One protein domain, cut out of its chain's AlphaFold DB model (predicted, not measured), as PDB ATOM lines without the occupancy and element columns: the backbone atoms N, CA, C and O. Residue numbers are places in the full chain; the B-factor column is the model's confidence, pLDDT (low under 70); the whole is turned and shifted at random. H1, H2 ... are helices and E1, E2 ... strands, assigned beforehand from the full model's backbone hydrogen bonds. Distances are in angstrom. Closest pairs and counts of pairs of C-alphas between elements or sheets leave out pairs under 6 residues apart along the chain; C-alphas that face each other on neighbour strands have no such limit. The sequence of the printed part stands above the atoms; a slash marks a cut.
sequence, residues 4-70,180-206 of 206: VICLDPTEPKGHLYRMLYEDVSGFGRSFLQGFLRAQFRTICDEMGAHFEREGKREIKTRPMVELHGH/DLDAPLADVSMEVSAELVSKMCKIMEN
ATOM      1  N   VAL A   4      -5.305  46.768 -42.289       91.19
ATOM      2  CA  VAL A   4      -6.169  47.575 -43.148       91.19
ATOM      3  C   VAL A   4      -5.330  48.050 -44.327       91.19
ATOM      4  O   VAL A   4      -4.228  48.565 -44.143       91.19
ATOM      5  N   ILE A   5      -5.840  47.848 -45.540       91.56
ATOM      6  CA  ILE A   5      -5.182  48.232 -46.789       91.56
ATOM      7  C   ILE A   5      -6.123  49.180 -47.527       91.56
ATOM      8  O   ILE A   5      -7.283  48.842 -47.758       91.56
ATOM      9  N   CYS A   6      -5.626  50.357 -47.900       90.56
ATOM     10  CA  CYS A   6      -6.332  51.250 -48.804       90.56
ATOM     11  C   CYS A   6      -6.282  50.664 -50.217       90.56
ATOM     12  O   CYS A   6      -5.201  50.345 -50.713       90.56
ATOM     13  N   LEU A   7      -7.442  50.515 -50.857       90.62
ATOM     14  CA  LEU A   7      -7.535  49.990 -52.222       90.62
ATOM     15  C   LEU A   7      -7.333  51.072 -53.287       90.62
ATOM     16  O   LEU A   7      -7.149  50.744 -54.457       90.62
ATOM     17  N   ASP A   8      -7.313  52.340 -52.877       89.94
ATOM     18  CA  ASP A   8      -6.935  53.449 -53.738       89.94
ATOM     19  C   ASP A   8      -5.411  53.633 -53.709       89.94
ATOM     20  O   ASP A   8      -4.802  53.677 -52.629       89.94
ATOM     21  N   PRO A   9      -4.761  53.728 -54.881       87.25
ATOM     22  CA  PRO A   9      -3.331  53.970 -54.938       87.25
ATOM     23  C   PRO A   9      -3.007  55.380 -54.431       87.25
ATOM     24  O   PRO A   9      -3.804  56.308 -54.557       87.25
ATOM     25  N   THR A  10      -1.799  55.568 -53.899       81.69
ATOM     26  CA  THR A  10      -1.340  56.877 -53.400       81.69
ATOM     27  C   THR A  10      -1.230  57.934 -54.495       81.69
ATOM     28  O   THR A  10      -1.244  59.124 -54.196       81.69
ATOM     29  N   GLU A  11      -1.106  57.504 -55.751       76.06
ATOM     30  CA  GLU A  11      -1.026  58.355 -56.935       76.06
ATOM     31  C   GLU A  11      -1.924  57.791 -58.050       76.06
ATOM     32  O   GLU A  11      -2.070  56.566 -58.157       76.06
ATOM     33  N   PRO A  12      -2.511  58.637 -58.921       78.94
ATOM     34  CA  PRO A  12      -3.309  58.168 -60.050       78.94
ATOM     35  C   PRO A  12      -2.518  57.208 -60.947       78.94
ATOM     36  O   PRO A  12      -1.436  57.545 -61.420       78.94
ATOM     37  N   LYS A  13      -3.079  56.019 -61.215       81.38
ATOM     38  CA  LYS A  13      -2.421  54.914 -61.952       81.38
ATOM     39  C   LYS A  13      -1.147  54.365 -61.283       81.38
ATOM     40  O   LYS A  13      -0.393  53.641 -61.927       81.38
ATOM     41  N   GLY A  14      -0.912  54.690 -60.014       79.44
ATOM     42  CA  GLY A  14       0.189  54.147 -59.232       79.44
ATOM     43  C   GLY A  14      -0.047  52.698 -58.793       79.44
ATOM     44  O   GLY A  14      -1.150  52.161 -58.881       79.44
ATOM     45  N   HIS A  15       1.014  52.076 -58.277       82.19
ATOM     46  CA  HIS A  15       1.001  50.716 -57.715       82.19
ATOM     47  C   HIS A  15       1.400  50.689 -56.232       82.19
ATOM     48  O   HIS A  15       1.755  49.644 -55.689       82.19
ATOM     49  N   LEU A  16       1.380  51.857 -55.586       81.50
ATOM     50  CA  LEU A  16       1.672  52.027 -54.170       81.50
ATOM     51  C   LEU A  16       0.363  52.219 -53.416       81.50
ATOM     52  O   LEU A  16      -0.442  53.072 -53.777       81.50
ATOM     53  N   TYR A  17       0.175  51.433 -52.362       88.12
ATOM     54  CA  TYR A  17      -1.041  51.414 -51.556       88.12
ATOM     55  C   TYR A  17      -0.679  51.617 -50.092       88.12
ATOM     56  O   TYR A  17       0.339  51.105 -49.616       88.12
ATOM     57  N   ARG A  18      -1.507  52.376 -49.368       87.19
ATOM     58  CA  ARG A  18      -1.319  52.569 -47.927       87.19
ATOM     59  C   ARG A  18      -1.800  51.337 -47.178       87.19
ATOM     60  O   ARG A  18      -2.847  50.781 -47.491       87.19
ATOM     61  N   MET A  19      -1.039  50.942 -46.168       88.25
ATOM     62  CA  MET A  19      -1.384  49.839 -45.286       88.25
ATOM     63  C   MET A  19      -1.063  50.226 -43.848       88.25
ATOM     64  O   MET A  19       0.016  50.748 -43.566       88.25
ATOM     65  N   LEU A  20      -1.988  49.918 -42.948       87.81
ATOM     66  CA  LEU A  20      -1.771  49.908 -41.510       87.81
ATOM     67  C   LEU A  20      -1.919  48.478 -41.018       87.81
ATOM     68  O   LEU A  20      -2.826  47.760 -41.434       87.81
ATOM     69  N   TYR A  21      -1.041  48.058 -40.122       87.19
ATOM     70  CA  TYR A  21      -1.162  46.763 -39.475       87.19
ATOM     71  C   TYR A  21      -0.794  46.870 -38.004       87.19
ATOM     72  O   TYR A  21       0.000  47.716 -37.601       87.19
ATOM     73  N   GLU A  22      -1.418  46.010 -37.215       83.75
ATOM     74  CA  GLU A  22      -1.177  45.865 -35.789       83.75
ATOM     75  C   GLU A  22       0.239  45.324 -35.546       83.75
ATOM     76  O   GLU A  22       0.611  44.280 -36.094       83.75
ATOM     77  N   ASP A  23       1.028  46.011 -34.717       76.88
ATOM     78  CA  ASP A  23       2.365  45.550 -34.335       76.88
ATOM     79  C   ASP A  23       2.269  44.444 -33.276       76.88
ATOM     80  O   ASP A  23       2.229  44.693 -32.072       76.88
ATOM     81  N   VAL A  24       2.193  43.197 -33.745       73.25
ATOM     82  CA  VAL A  24       2.154  41.997 -32.901       73.25
ATOM     83  C   VAL A  24       3.489  41.265 -32.993       73.25
ATOM     84  O   VAL A  24       4.007  41.003 -34.084       73.25
ATOM     85  N   SER A  25       4.035  40.869 -31.841       67.69
ATOM     86  CA  SER A  25       5.270  40.080 -31.782       67.69
ATOM     87  C   SER A  25       5.169  38.821 -32.652       67.69
ATOM     88  O   SER A  25       4.200  38.068 -32.574       67.69
ATOM     89  N   GLY A  26       6.172  38.593 -33.503       64.25
ATOM     90  CA  GLY A  26       6.203  37.466 -34.444       64.25
ATOM     91  C   GLY A  26       5.509  37.716 -35.790       64.25
ATOM     92  O   GLY A  26       5.778  36.982 -36.737       64.25
ATOM     93  N   PHE A  27       4.719  38.785 -35.931       68.44
ATOM     94  CA  PHE A  27       3.988  39.132 -37.161       68.44
ATOM     95  C   PHE A  27       4.563  40.376 -37.853       68.44
ATOM     96  O   PHE A  27       3.853  41.289 -38.269       68.44
ATOM     97  N   GLY A  28       5.888  40.416 -37.989       67.31
ATOM     98  CA  GLY A  28       6.578  41.537 -38.622       67.31
ATOM     99  C   GLY A  28       6.400  41.603 -40.145       67.31
ATOM    100  O   GLY A  28       5.922  40.674 -40.799       67.31
ATOM    101  N   ARG A  29       6.909  42.691 -40.734       72.50
ATOM    102  CA  ARG A  29       6.905  42.983 -42.180       72.50
ATOM    103  C   ARG A  29       7.233  41.783 -43.074       72.50
ATOM    104  O   ARG A  29       6.535  41.535 -44.049       72.50
ATOM    105  N   SER A  30       8.289  41.034 -42.751       72.69
ATOM    106  CA  SER A  30       8.729  39.889 -43.559       72.69
ATOM    107  C   SER A  30       7.695  38.763 -43.595       72.69
ATOM    108  O   SER A  30       7.503  38.147 -44.641       72.69
ATOM    109  N   PHE A  31       7.016  38.516 -42.470       77.31
ATOM    110  CA  PHE A  31       5.950  37.522 -42.386       77.31
ATOM    111  C   PHE A  31       4.753  37.952 -43.238       77.31
ATOM    112  O   PHE A  31       4.328  37.206 -44.117       77.31
ATOM    113  N   LEU A  32       4.281  39.188 -43.049       83.69
ATOM    114  CA  LEU A  32       3.179  39.765 -43.826       83.69
ATOM    115  C   LEU A  32       3.453  39.766 -45.328       83.69
ATOM    116  O   LEU A  32       2.610  39.358 -46.120       83.69
ATOM    117  N   GLN A  33       4.648  40.189 -45.733       86.00
ATOM    118  CA  GLN A  33       5.042  40.204 -47.135       86.00
ATOM    119  C   GLN A  33       5.076  38.786 -47.721       86.00
ATOM    120  O   GLN A  33       4.606  38.572 -48.837       86.00
ATOM    121  N   GLY A  34       5.605  37.810 -46.974       86.06
ATOM    122  CA  GLY A  34       5.583  36.401 -47.368       86.06
ATOM    123  C   GLY A  34       4.160  35.863 -47.527       86.06
ATOM    124  O   GLY A  34       3.855  35.232 -48.538       86.06
ATOM    125  N   PHE A  35       3.280  36.180 -46.573       90.62
ATOM    126  CA  PHE A  35       1.863  35.831 -46.617       90.62
ATOM    127  C   PHE A  35       1.167  36.431 -47.845       90.62
ATOM    128  O   PHE A  35       0.593  35.688 -48.639       90.62
ATOM    129  N   LEU A  36       1.278  37.745 -48.067       90.94
ATOM    130  CA  LEU A  36       0.656  38.424 -49.208       90.94
ATOM    131  C   LEU A  36       1.164  37.869 -50.541       90.94
ATOM    132  O   LEU A  36       0.366  37.567 -51.423       90.94
ATOM    133  N   ARG A  37       2.477  37.651 -50.683       92.31
ATOM    134  CA  ARG A  37       3.053  37.022 -51.885       92.31
ATOM    135  C   ARG A  37       2.481  35.629 -52.136       92.31
ATOM    136  O   ARG A  37       2.250  35.273 -53.290       92.31
ATOM    137  N   ALA A  38       2.250  34.841 -51.085       92.62
ATOM    138  CA  ALA A  38       1.616  33.535 -51.217       92.62
ATOM    139  C   ALA A  38       0.157  33.658 -51.689       92.62
ATOM    140  O   ALA A  38      -0.221  32.928 -52.603       92.62
ATOM    141  N   GLN A  39      -0.616  34.607 -51.144       93.50
ATOM    142  CA  GLN A  39      -1.999  34.862 -51.572       93.50
ATOM    143  C   GLN A  39      -2.070  35.314 -53.034       93.50
ATOM    144  O   GLN A  39      -2.780  34.709 -53.832       93.50
ATOM    145  N   PHE A  40      -1.273  36.312 -53.425       91.81
ATOM    146  CA  PHE A  40      -1.227  36.780 -54.813       91.81
ATOM    147  C   PHE A  40      -0.770  35.699 -55.785       91.81
ATOM    148  O   PHE A  40      -1.278  35.620 -56.899       91.81
ATOM    149  N   ARG A  41       0.163  34.836 -55.371       91.38
ATOM    150  CA  ARG A  41       0.542  33.671 -56.169       91.38
ATOM    151  C   ARG A  41      -0.656  32.758 -56.416       91.38
ATOM    152  O   ARG A  41      -0.862  32.389 -57.563       91.38
ATOM    153  N   THR A  42      -1.405  32.390 -55.378       93.75
ATOM    154  CA  THR A  42      -2.590  31.530 -55.520       93.75
ATOM    155  C   THR A  42      -3.621  32.169 -56.447       93.75
ATOM    156  O   THR A  42      -4.007  31.554 -57.433       93.75
ATOM    157  N   ILE A  43      -3.962  33.439 -56.210       92.44
ATOM    158  CA  ILE A  43      -4.940  34.183 -57.014       92.44
ATOM    159  C   ILE A  43      -4.511  34.258 -58.488       92.44
ATOM    160  O   ILE A  43      -5.284  33.929 -59.381       92.44
ATOM    161  N   CYS A  44      -3.265  34.650 -58.772       92.25
ATOM    162  CA  CYS A  44      -2.772  34.744 -60.150       92.25
ATOM    163  C   CYS A  44      -2.676  33.382 -60.843       92.25
ATOM    164  O   CYS A  44      -2.836  33.302 -62.061       92.25
ATOM    165  N   ASP A  45      -2.401  32.318 -60.089       90.75
ATOM    166  CA  ASP A  45      -2.368  30.960 -60.614       90.75
ATOM    167  C   ASP A  45      -3.773  30.475 -60.996       90.75
ATOM    168  O   ASP A  45      -3.927  29.898 -62.071       90.75
ATOM    169  N   GLU A  46      -4.779  30.756 -60.166       92.94
ATOM    170  CA  GLU A  46      -6.191  30.435 -60.421       92.94
ATOM    171  C   GLU A  46      -6.774  31.250 -61.579       92.94
ATOM    172  O   GLU A  46      -7.487  30.712 -62.422       92.94
ATOM    173  N   MET A  47      -6.423  32.534 -61.667       91.31
ATOM    174  CA  MET A  47      -6.855  33.411 -62.759       91.31
ATOM    175  C   MET A  47      -6.148  33.121 -64.089       91.31
ATOM    176  O   MET A  47      -6.529  33.686 -65.111       91.31
ATOM    177  N   GLY A  48      -5.091  32.301 -64.088       89.56
ATOM    178  CA  GLY A  48      -4.252  32.108 -65.265       89.56
ATOM    179  C   GLY A  48      -3.624  33.422 -65.734       89.56
ATOM    180  O   GLY A  48      -3.683  33.745 -66.916       89.56
ATOM    181  N   ALA A  49      -3.042  34.204 -64.821       88.12
ATOM    182  CA  ALA A  49      -2.422  35.481 -65.160       88.12
ATOM    183  C   ALA A  49      -1.126  35.281 -65.968       88.12
ATOM    184  O   ALA A  49      -0.146  34.696 -65.491       88.12
ATOM    185  N   HIS A  50      -1.107  35.816 -67.187       88.12
ATOM    186  CA  HIS A  50       0.038  35.772 -68.090       88.12
ATOM    187  C   HIS A  50       0.374  37.176 -68.593       88.12
ATOM    188  O   HIS A  50      -0.490  38.042 -68.701       88.12
ATOM    189  N   PHE A  51       1.655  37.402 -68.866       84.88
ATOM    190  CA  PHE A  51       2.154  38.598 -69.523       84.88
ATOM    191  C   PHE A  51       2.632  38.222 -70.921       84.88
ATOM    192  O   PHE A  51       3.507  37.359 -71.078       84.88
ATOM    193  N   GLU A  52       2.059  38.873 -71.929       82.12
ATOM    194  CA  GLU A  52       2.520  38.755 -73.303       82.12
ATOM    195  C   GLU A  52       3.745  39.650 -73.489       82.12
ATOM    196  O   GLU A  52       3.706  40.868 -73.314       82.12
ATOM    197  N   ARG A  53       4.878  39.028 -73.801       77.56
ATOM    198  CA  ARG A  53       6.117  39.744 -74.085       77.56
ATOM    199  C   ARG A  53       6.173  39.956 -75.592       77.56
ATOM    200  O   ARG A  53       6.072  38.967 -76.307       77.56
ATOM    201  N   GLU A  54       6.354  41.194 -76.061       75.38
ATOM    202  CA  GLU A  54       6.323  41.535 -77.497       75.38
ATOM    203  C   GLU A  54       7.054  40.492 -78.369       75.38
ATOM    204  O   GLU A  54       8.269  40.296 -78.258       75.38
ATOM    205  N   GLY A  55       6.286  39.781 -79.204       69.25
ATOM    206  CA  GLY A  55       6.782  38.782 -80.156       69.25
ATOM    207  C   GLY A  55       7.256  37.446 -79.563       69.25
ATOM    208  O   GLY A  55       7.898  36.667 -80.269       69.25
ATOM    209  N   LYS A  56       6.993  37.160 -78.282       75.50
ATOM    210  CA  LYS A  56       7.401  35.921 -77.595       75.50
ATOM    211  C   LYS A  56       6.216  35.217 -76.931       75.50
ATOM    212  O   LYS A  56       5.129  35.758 -76.801       75.50
ATOM    213  N   ARG A  57       6.462  33.978 -76.492       80.50
ATOM    214  CA  ARG A  57       5.506  33.155 -75.742       80.50
ATOM    215  C   ARG A  57       5.058  33.865 -74.460       80.50
ATOM    216  O   ARG A  57       5.890  34.450 -73.766       80.50
ATOM    217  N   GLU A  58       3.773  33.740 -74.141       85.06
ATOM    218  CA  GLU A  58       3.195  34.175 -72.870       85.06
ATOM    219  C   GLU A  58       3.953  33.588 -71.675       85.06
ATOM    220  O   GLU A  58       4.294  32.399 -71.643       85.06
ATOM    221  N   ILE A  59       4.213  34.434 -70.679       86.38
ATOM    222  CA  ILE A  59       4.911  34.048 -69.453       86.38
ATOM    223  C   ILE A  59       3.955  34.233 -68.287       86.38
ATOM    224  O   ILE A  59       3.390  35.310 -68.098       86.38
ATOM    225  N   LYS A  60       3.806  33.191 -67.471       87.44
ATOM    226  CA  LYS A  60       3.046  33.263 -66.225       87.44
ATOM    227  C   LYS A  60       3.614  34.368 -65.338       87.44
ATOM    228  O   LYS A  60       4.808  34.362 -65.032       87.44
ATOM    229  N   THR A  61       2.765  35.304 -64.930       86.44
ATOM    230  CA  THR A  61       3.182  36.500 -64.196       86.44
ATOM    231  C   THR A  61       2.473  36.595 -62.857       86.44
ATOM    232  O   THR A  61       1.345  36.134 -62.694       86.44
ATOM    233  N   ARG A  62       3.165  37.159 -61.868       86.38
ATOM    234  CA  ARG A  62       2.659  37.327 -60.506       86.38
ATOM    235  C   ARG A  62       3.159  38.661 -59.962       86.38
ATOM    236  O   ARG A  62       4.346  38.954 -60.128       86.38
ATOM    237  N   PRO A  63       2.310  39.452 -59.295       84.56
ATOM    238  CA  PRO A  63       2.746  40.689 -58.677       84.56
ATOM    239  C   PRO A  63       3.706  40.384 -57.524       84.56
ATOM    240  O   PRO A  63       3.484  39.484 -56.708       84.56
ATOM    241  N   MET A  64       4.793  41.147 -57.466       84.31
ATOM    242  CA  MET A  64       5.746  41.093 -56.367       84.31
ATOM    243  C   MET A  64       5.353  42.141 -55.333       84.31
ATOM    244  O   MET A  64       5.586  43.329 -55.529       84.31
ATOM    245  N   VAL A  65       4.756  41.705 -54.224       84.81
ATOM    246  CA  VAL A  65       4.420  42.620 -53.128       84.81
ATOM    247  C   VAL A  65       5.668  42.964 -52.334       84.81
ATOM    248  O   VAL A  65       6.432  42.075 -51.935       84.81
ATOM    249  N   GLU A  66       5.838  44.248 -52.056       80.25
ATOM    250  CA  GLU A  66       6.847  44.764 -51.144       80.25
ATOM    251  C   GLU A  66       6.196  45.701 -50.138       80.25
ATOM    252  O   GLU A  66       5.425  46.585 -50.507       80.25
ATOM    253  N   LEU A  67       6.510  45.497 -48.861       76.25
ATOM    254  CA  LEU A  67       6.091  46.405 -47.807       76.25
ATOM    255  C   LEU A  67       7.234  47.373 -47.519       76.25
ATOM    256  O   LEU A  67       8.320  46.981 -47.074       76.25
ATOM    257  N   HIS A  68       6.970  48.650 -47.760       68.94
ATOM    258  CA  HIS A  68       7.881  49.741 -47.447       68.94
ATOM    259  C   HIS A  68       7.307  50.536 -46.282       68.94
ATOM    260  O   HIS A  68       6.100  50.761 -46.205       68.94
ATOM    261  N   GLY A  69       8.168  50.926 -45.344       62.06
ATOM    262  CA  GLY A  69       7.751  51.835 -44.287       62.06
ATOM    263  C   GLY A  69       7.466  53.205 -44.875       62.06
ATOM    264  O   GLY A  69       8.255  53.703 -45.675       62.06
ATOM    265  N   HIS A  70       6.344  53.805 -44.487       60.47
ATOM    266  CA  HIS A  70       6.109  55.207 -44.790       60.47
ATOM    267  C   HIS A  70       7.039  56.041 -43.918       60.47
ATOM    268  O   HIS A  70       6.854  56.052 -42.702       60.47
ATOM    269  N   ASP A 180      -5.976  53.700 -28.479       85.69
ATOM    270  CA  ASP A 180      -6.699  53.382 -27.252       85.69
ATOM    271  C   ASP A 180      -8.011  52.683 -27.605       85.69
ATOM    272  O   ASP A 180      -8.734  53.144 -28.491       85.69
ATOM    273  N   LEU A 181      -8.326  51.583 -26.923       86.38
ATOM    274  CA  LEU A 181      -9.581  50.844 -27.071       86.38
ATOM    275  C   LEU A 181     -10.426  50.987 -25.804       86.38
ATOM    276  O   LEU A 181      -9.892  50.958 -24.696       86.38
ATOM    277  N   ASP A 182     -11.738  51.128 -25.977       86.00
ATOM    278  CA  ASP A 182     -12.691  51.265 -24.872       86.00
ATOM    279  C   ASP A 182     -12.951  49.906 -24.206       86.00
ATOM    280  O   ASP A 182     -13.113  49.816 -22.986       86.00
ATOM    281  N   ALA A 183     -12.943  48.832 -25.002       83.19
ATOM    282  CA  ALA A 183     -13.006  47.458 -24.525       83.19
ATOM    283  C   ALA A 183     -11.633  46.766 -24.627       83.19
ATOM    284  O   ALA A 183     -10.908  46.960 -25.607       83.19
ATOM    285  N   PRO A 184     -11.264  45.914 -23.651       82.12
ATOM    286  CA  PRO A 184     -10.041  45.130 -23.742       82.12
ATOM    287  C   PRO A 184     -10.100  44.185 -24.947       82.12
ATOM    288  O   PRO A 184     -11.070  43.448 -25.135       82.12
ATOM    289  N   LEU A 185      -9.038  44.195 -25.750       82.31
ATOM    290  CA  LEU A 185      -8.883  43.277 -26.871       82.31
ATOM    291  C   LEU A 185      -8.428  41.910 -26.344       82.31
ATOM    292  O   LEU A 185      -7.482  41.831 -25.563       82.31
ATOM    293  N   ALA A 186      -9.092  40.834 -26.765       79.94
ATOM    294  CA  ALA A 186      -8.650  39.481 -26.444       79.94
ATOM    295  C   ALA A 186      -7.323  39.157 -27.154       79.94
ATOM    296  O   ALA A 186      -7.165  39.474 -28.334       79.94
ATOM    297  N   ASP A 187      -6.412  38.463 -26.465       70.12
ATOM    298  CA  ASP A 187      -5.098  38.073 -27.011       70.12
ATOM    299  C   ASP A 187      -5.217  37.220 -28.286       70.12
ATOM    300  O   ASP A 187      -4.399  37.318 -29.203       70.12
ATOM    301  N   VAL A 188      -6.253  36.378 -28.352       76.62
ATOM    302  CA  VAL A 188      -6.598  35.561 -29.518       76.62
ATOM    303  C   VAL A 188      -8.100  35.656 -29.743       76.62
ATOM    304  O   VAL A 188      -8.893  35.349 -28.856       76.62
ATOM    305  N   SER A 189      -8.487  36.058 -30.950       79.50
ATOM    306  CA  SER A 189      -9.878  36.151 -31.382       79.50
ATOM    307  C   SER A 189     -10.030  35.505 -32.755       79.50
ATOM    308  O   SER A 189      -9.143  35.623 -33.603       79.50
ATOM    309  N   MET A 190     -11.161  34.833 -32.970       82.62
ATOM    310  CA  MET A 190     -11.569  34.330 -34.288       82.62
ATOM    311  C   MET A 190     -12.225  35.422 -35.142       82.62
ATOM    312  O   MET A 190     -12.372  35.256 -36.350       82.62
ATOM    313  N   GLU A 191     -12.607  36.535 -34.517       84.75
ATOM    314  CA  GLU A 191     -13.288  37.655 -35.152       84.75
ATOM    315  C   GLU A 191     -12.406  38.903 -35.165       84.75
ATOM    316  O   GLU A 191     -11.614  39.152 -34.248       84.75
ATOM    317  N   VAL A 192     -12.568  39.700 -36.221       85.56
ATOM    318  CA  VAL A 192     -11.891  40.986 -36.400       85.56
ATOM    319  C   VAL A 192     -12.590  42.033 -35.530       85.56
ATOM    320  O   VAL A 192     -13.800  42.223 -35.638       85.56
ATOM    321  N   SER A 193     -11.838  42.747 -34.691       89.25
ATOM    322  CA  SER A 193     -12.389  43.811 -33.846       89.25
ATOM    323  C   SER A 193     -12.831  45.010 -34.685       89.25
ATOM    324  O   SER A 193     -12.009  45.723 -35.266       89.25
ATOM    325  N   ALA A 194     -14.141  45.259 -34.716       89.50
ATOM    326  CA  ALA A 194     -14.725  46.389 -35.435       89.50
ATOM    327  C   ALA A 194     -14.250  47.745 -34.886       89.50
ATOM    328  O   ALA A 194     -14.039  48.686 -35.651       89.50
ATOM    329  N   GLU A 195     -14.045  47.842 -33.568       90.62
ATOM    330  CA  GLU A 195     -13.551  49.058 -32.921       90.62
ATOM    331  C   GLU A 195     -12.126  49.391 -33.382       90.62
ATOM    332  O   GLU A 195     -11.852  50.518 -33.803       90.62
ATOM    333  N   LEU A 196     -11.239  48.391 -33.368       89.81
ATOM    334  CA  LEU A 196      -9.854  48.558 -33.793       89.81
ATOM    335  C   LEU A 196      -9.775  48.914 -35.279       89.81
ATOM    336  O   LEU A 196      -9.089  49.869 -35.635       89.81
ATOM    337  N   VAL A 197     -10.528  48.219 -36.139       91.00
ATOM    338  CA  VAL A 197     -10.586  48.534 -37.577       91.00
ATOM    339  C   VAL A 197     -11.070  49.965 -37.811       91.00
ATOM    340  O   VAL A 197     -10.450  50.697 -38.578       91.00
ATOM    341  N   SER A 198     -12.125  50.399 -37.115       91.50
ATOM    342  CA  SER A 198     -12.647  51.767 -37.223       91.50
ATOM    343  C   SER A 198     -11.594  52.817 -36.848       91.50
ATOM    344  O   SER A 198     -11.394  53.794 -37.574       91.50
ATOM    345  N   LYS A 199     -10.859  52.598 -35.750       91.12
ATOM    346  CA  LYS A 199      -9.775  53.495 -35.319       91.12
ATOM    347  C   LYS A 199      -8.578  53.458 -36.283       91.12
ATOM    348  O   LYS A 199      -8.031  54.514 -36.594       91.12
ATOM    349  N   MET A 200      -8.226  52.294 -36.837       91.19
ATOM    350  CA  MET A 200      -7.192  52.167 -37.875       91.19
ATOM    351  C   MET A 200      -7.560  52.935 -39.153       91.19
ATOM    352  O   MET A 200      -6.721  53.661 -39.680       91.19
ATOM    353  N   CYS A 201      -8.805  52.843 -39.630       91.00
ATOM    354  CA  CYS A 201      -9.254  53.594 -40.808       91.00
ATOM    355  C   CYS A 201      -9.114  55.111 -40.607       91.00
ATOM    356  O   CYS A 201      -8.561  55.786 -41.470       91.00
ATOM    357  N   LYS A 202      -9.502  55.631 -39.434       89.06
ATOM    358  CA  LYS A 202      -9.328  57.057 -39.098       89.06
ATOM    359  C   LYS A 202      -7.866  57.502 -39.120       89.06
ATOM    360  O   LYS A 202      -7.574  58.628 -39.501       89.06
ATOM    361  N   ILE A 203      -6.932  56.644 -38.706       85.38
ATOM    362  CA  ILE A 203      -5.494  56.955 -38.777       85.38
ATOM    363  C   ILE A 203      -5.014  56.978 -40.229       85.38
ATOM    364  O   ILE A 203      -4.150  57.775 -40.568       85.38
ATOM    365  N   MET A 204      -5.566  56.121 -41.086       83.38
ATOM    366  CA  MET A 204      -5.171  56.028 -42.493       83.38
ATOM    367  C   MET A 204      -5.610  57.243 -43.324       83.38
ATOM    368  O   MET A 204      -4.923  57.600 -44.287       83.38
ATOM    369  N   GLU A 205      -6.737  57.855 -42.953       76.94
ATOM    370  CA  GLU A 205      -7.282  59.079 -43.560       76.94
ATOM    371  C   GLU A 205      -6.497  60.349 -43.172       76.94
ATOM    372  O   GLU A 205      -6.532  61.322 -43.925       76.94
ATOM    373  N   ASN A 206      -5.768  60.325 -42.046       55.34
ATOM    374  CA  ASN A 206      -4.944  61.433 -41.534       55.34
ATOM    375  C   ASN A 206      -3.473  61.338 -41.965       55.34
ATOM    376  O   ASN A 206      -2.982  62.249 -42.656       55.34
TER     377      ASN A 206
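Overview. This is residues 4 to 70 and 180 to 206 of the 206 residues of an uncharacterized protein of Methylobacterium sp. WL6 (UniProt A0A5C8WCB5). A loose, drawn-out model has a small two-stranded hairpin, E1 and E2, with the helix H2 beside the end where Val 4 and Leu 20 lie. The longer helix H1 is separate from H2, and beyond H1 an unnamed loop, residues 47 to 70, reaches out to Gly 55 and folds back past H1. The printed part has 94 residues with two named strands and two named helices, in the order E1, E2, H1, H2; the sheet is antiparallel. The class is mixed, helices and strands, with 41 residues in named elements, under half. The whole is loose, with a radius of gyration of the C-alphas of 17.3 A and spans of 60 by 30 by 21 A.

Along the chain. E1 is residues 4 to 9, 13.7 A long, from C-alpha 4 at (-6.169, 47.575, -43.148). E2 is residues 17 to 21, 12.9 A. H2 is residues 194 to 205, 16.8 A, ending at (-7.282, 59.079, -43.560). H1 is residues 29 to 46, 25.7 A, beginning at (6.905, 42.983, -42.180).

Arrangement. E1 and E2 form an antiparallel hairpin at 172 degrees, with N 4 and O 20 within hydrogen-bond range at 2.8 A. The closest C-alphas of E2 and H2, Leu 20 and Met 200, are 6.9 A apart; those of E1 and H2, Val 4 and Met 200, 7.1 A. H1 is apart from E1 and from H2. In H1 and H2 every O i to N i+4 pair is within hydrogen-bond range. Residues 50 to 51 pair antiparallel with residues 59 to 60.

Size, cuts and confidence. The farthest C-alphas, Gly 55 and Asp 182, are 59.9 A apart. Residues 71 to 179 are not printed; C-alphas 70 and 180 are 21.8 A apart across the cut. The links E1 to E2 and E2 to H1 are short. Residues 23 to 28 and 186 to 192 stand free. The pLDDT is under 70 at residues 25 to 28, 55, 68 to 70 and 206.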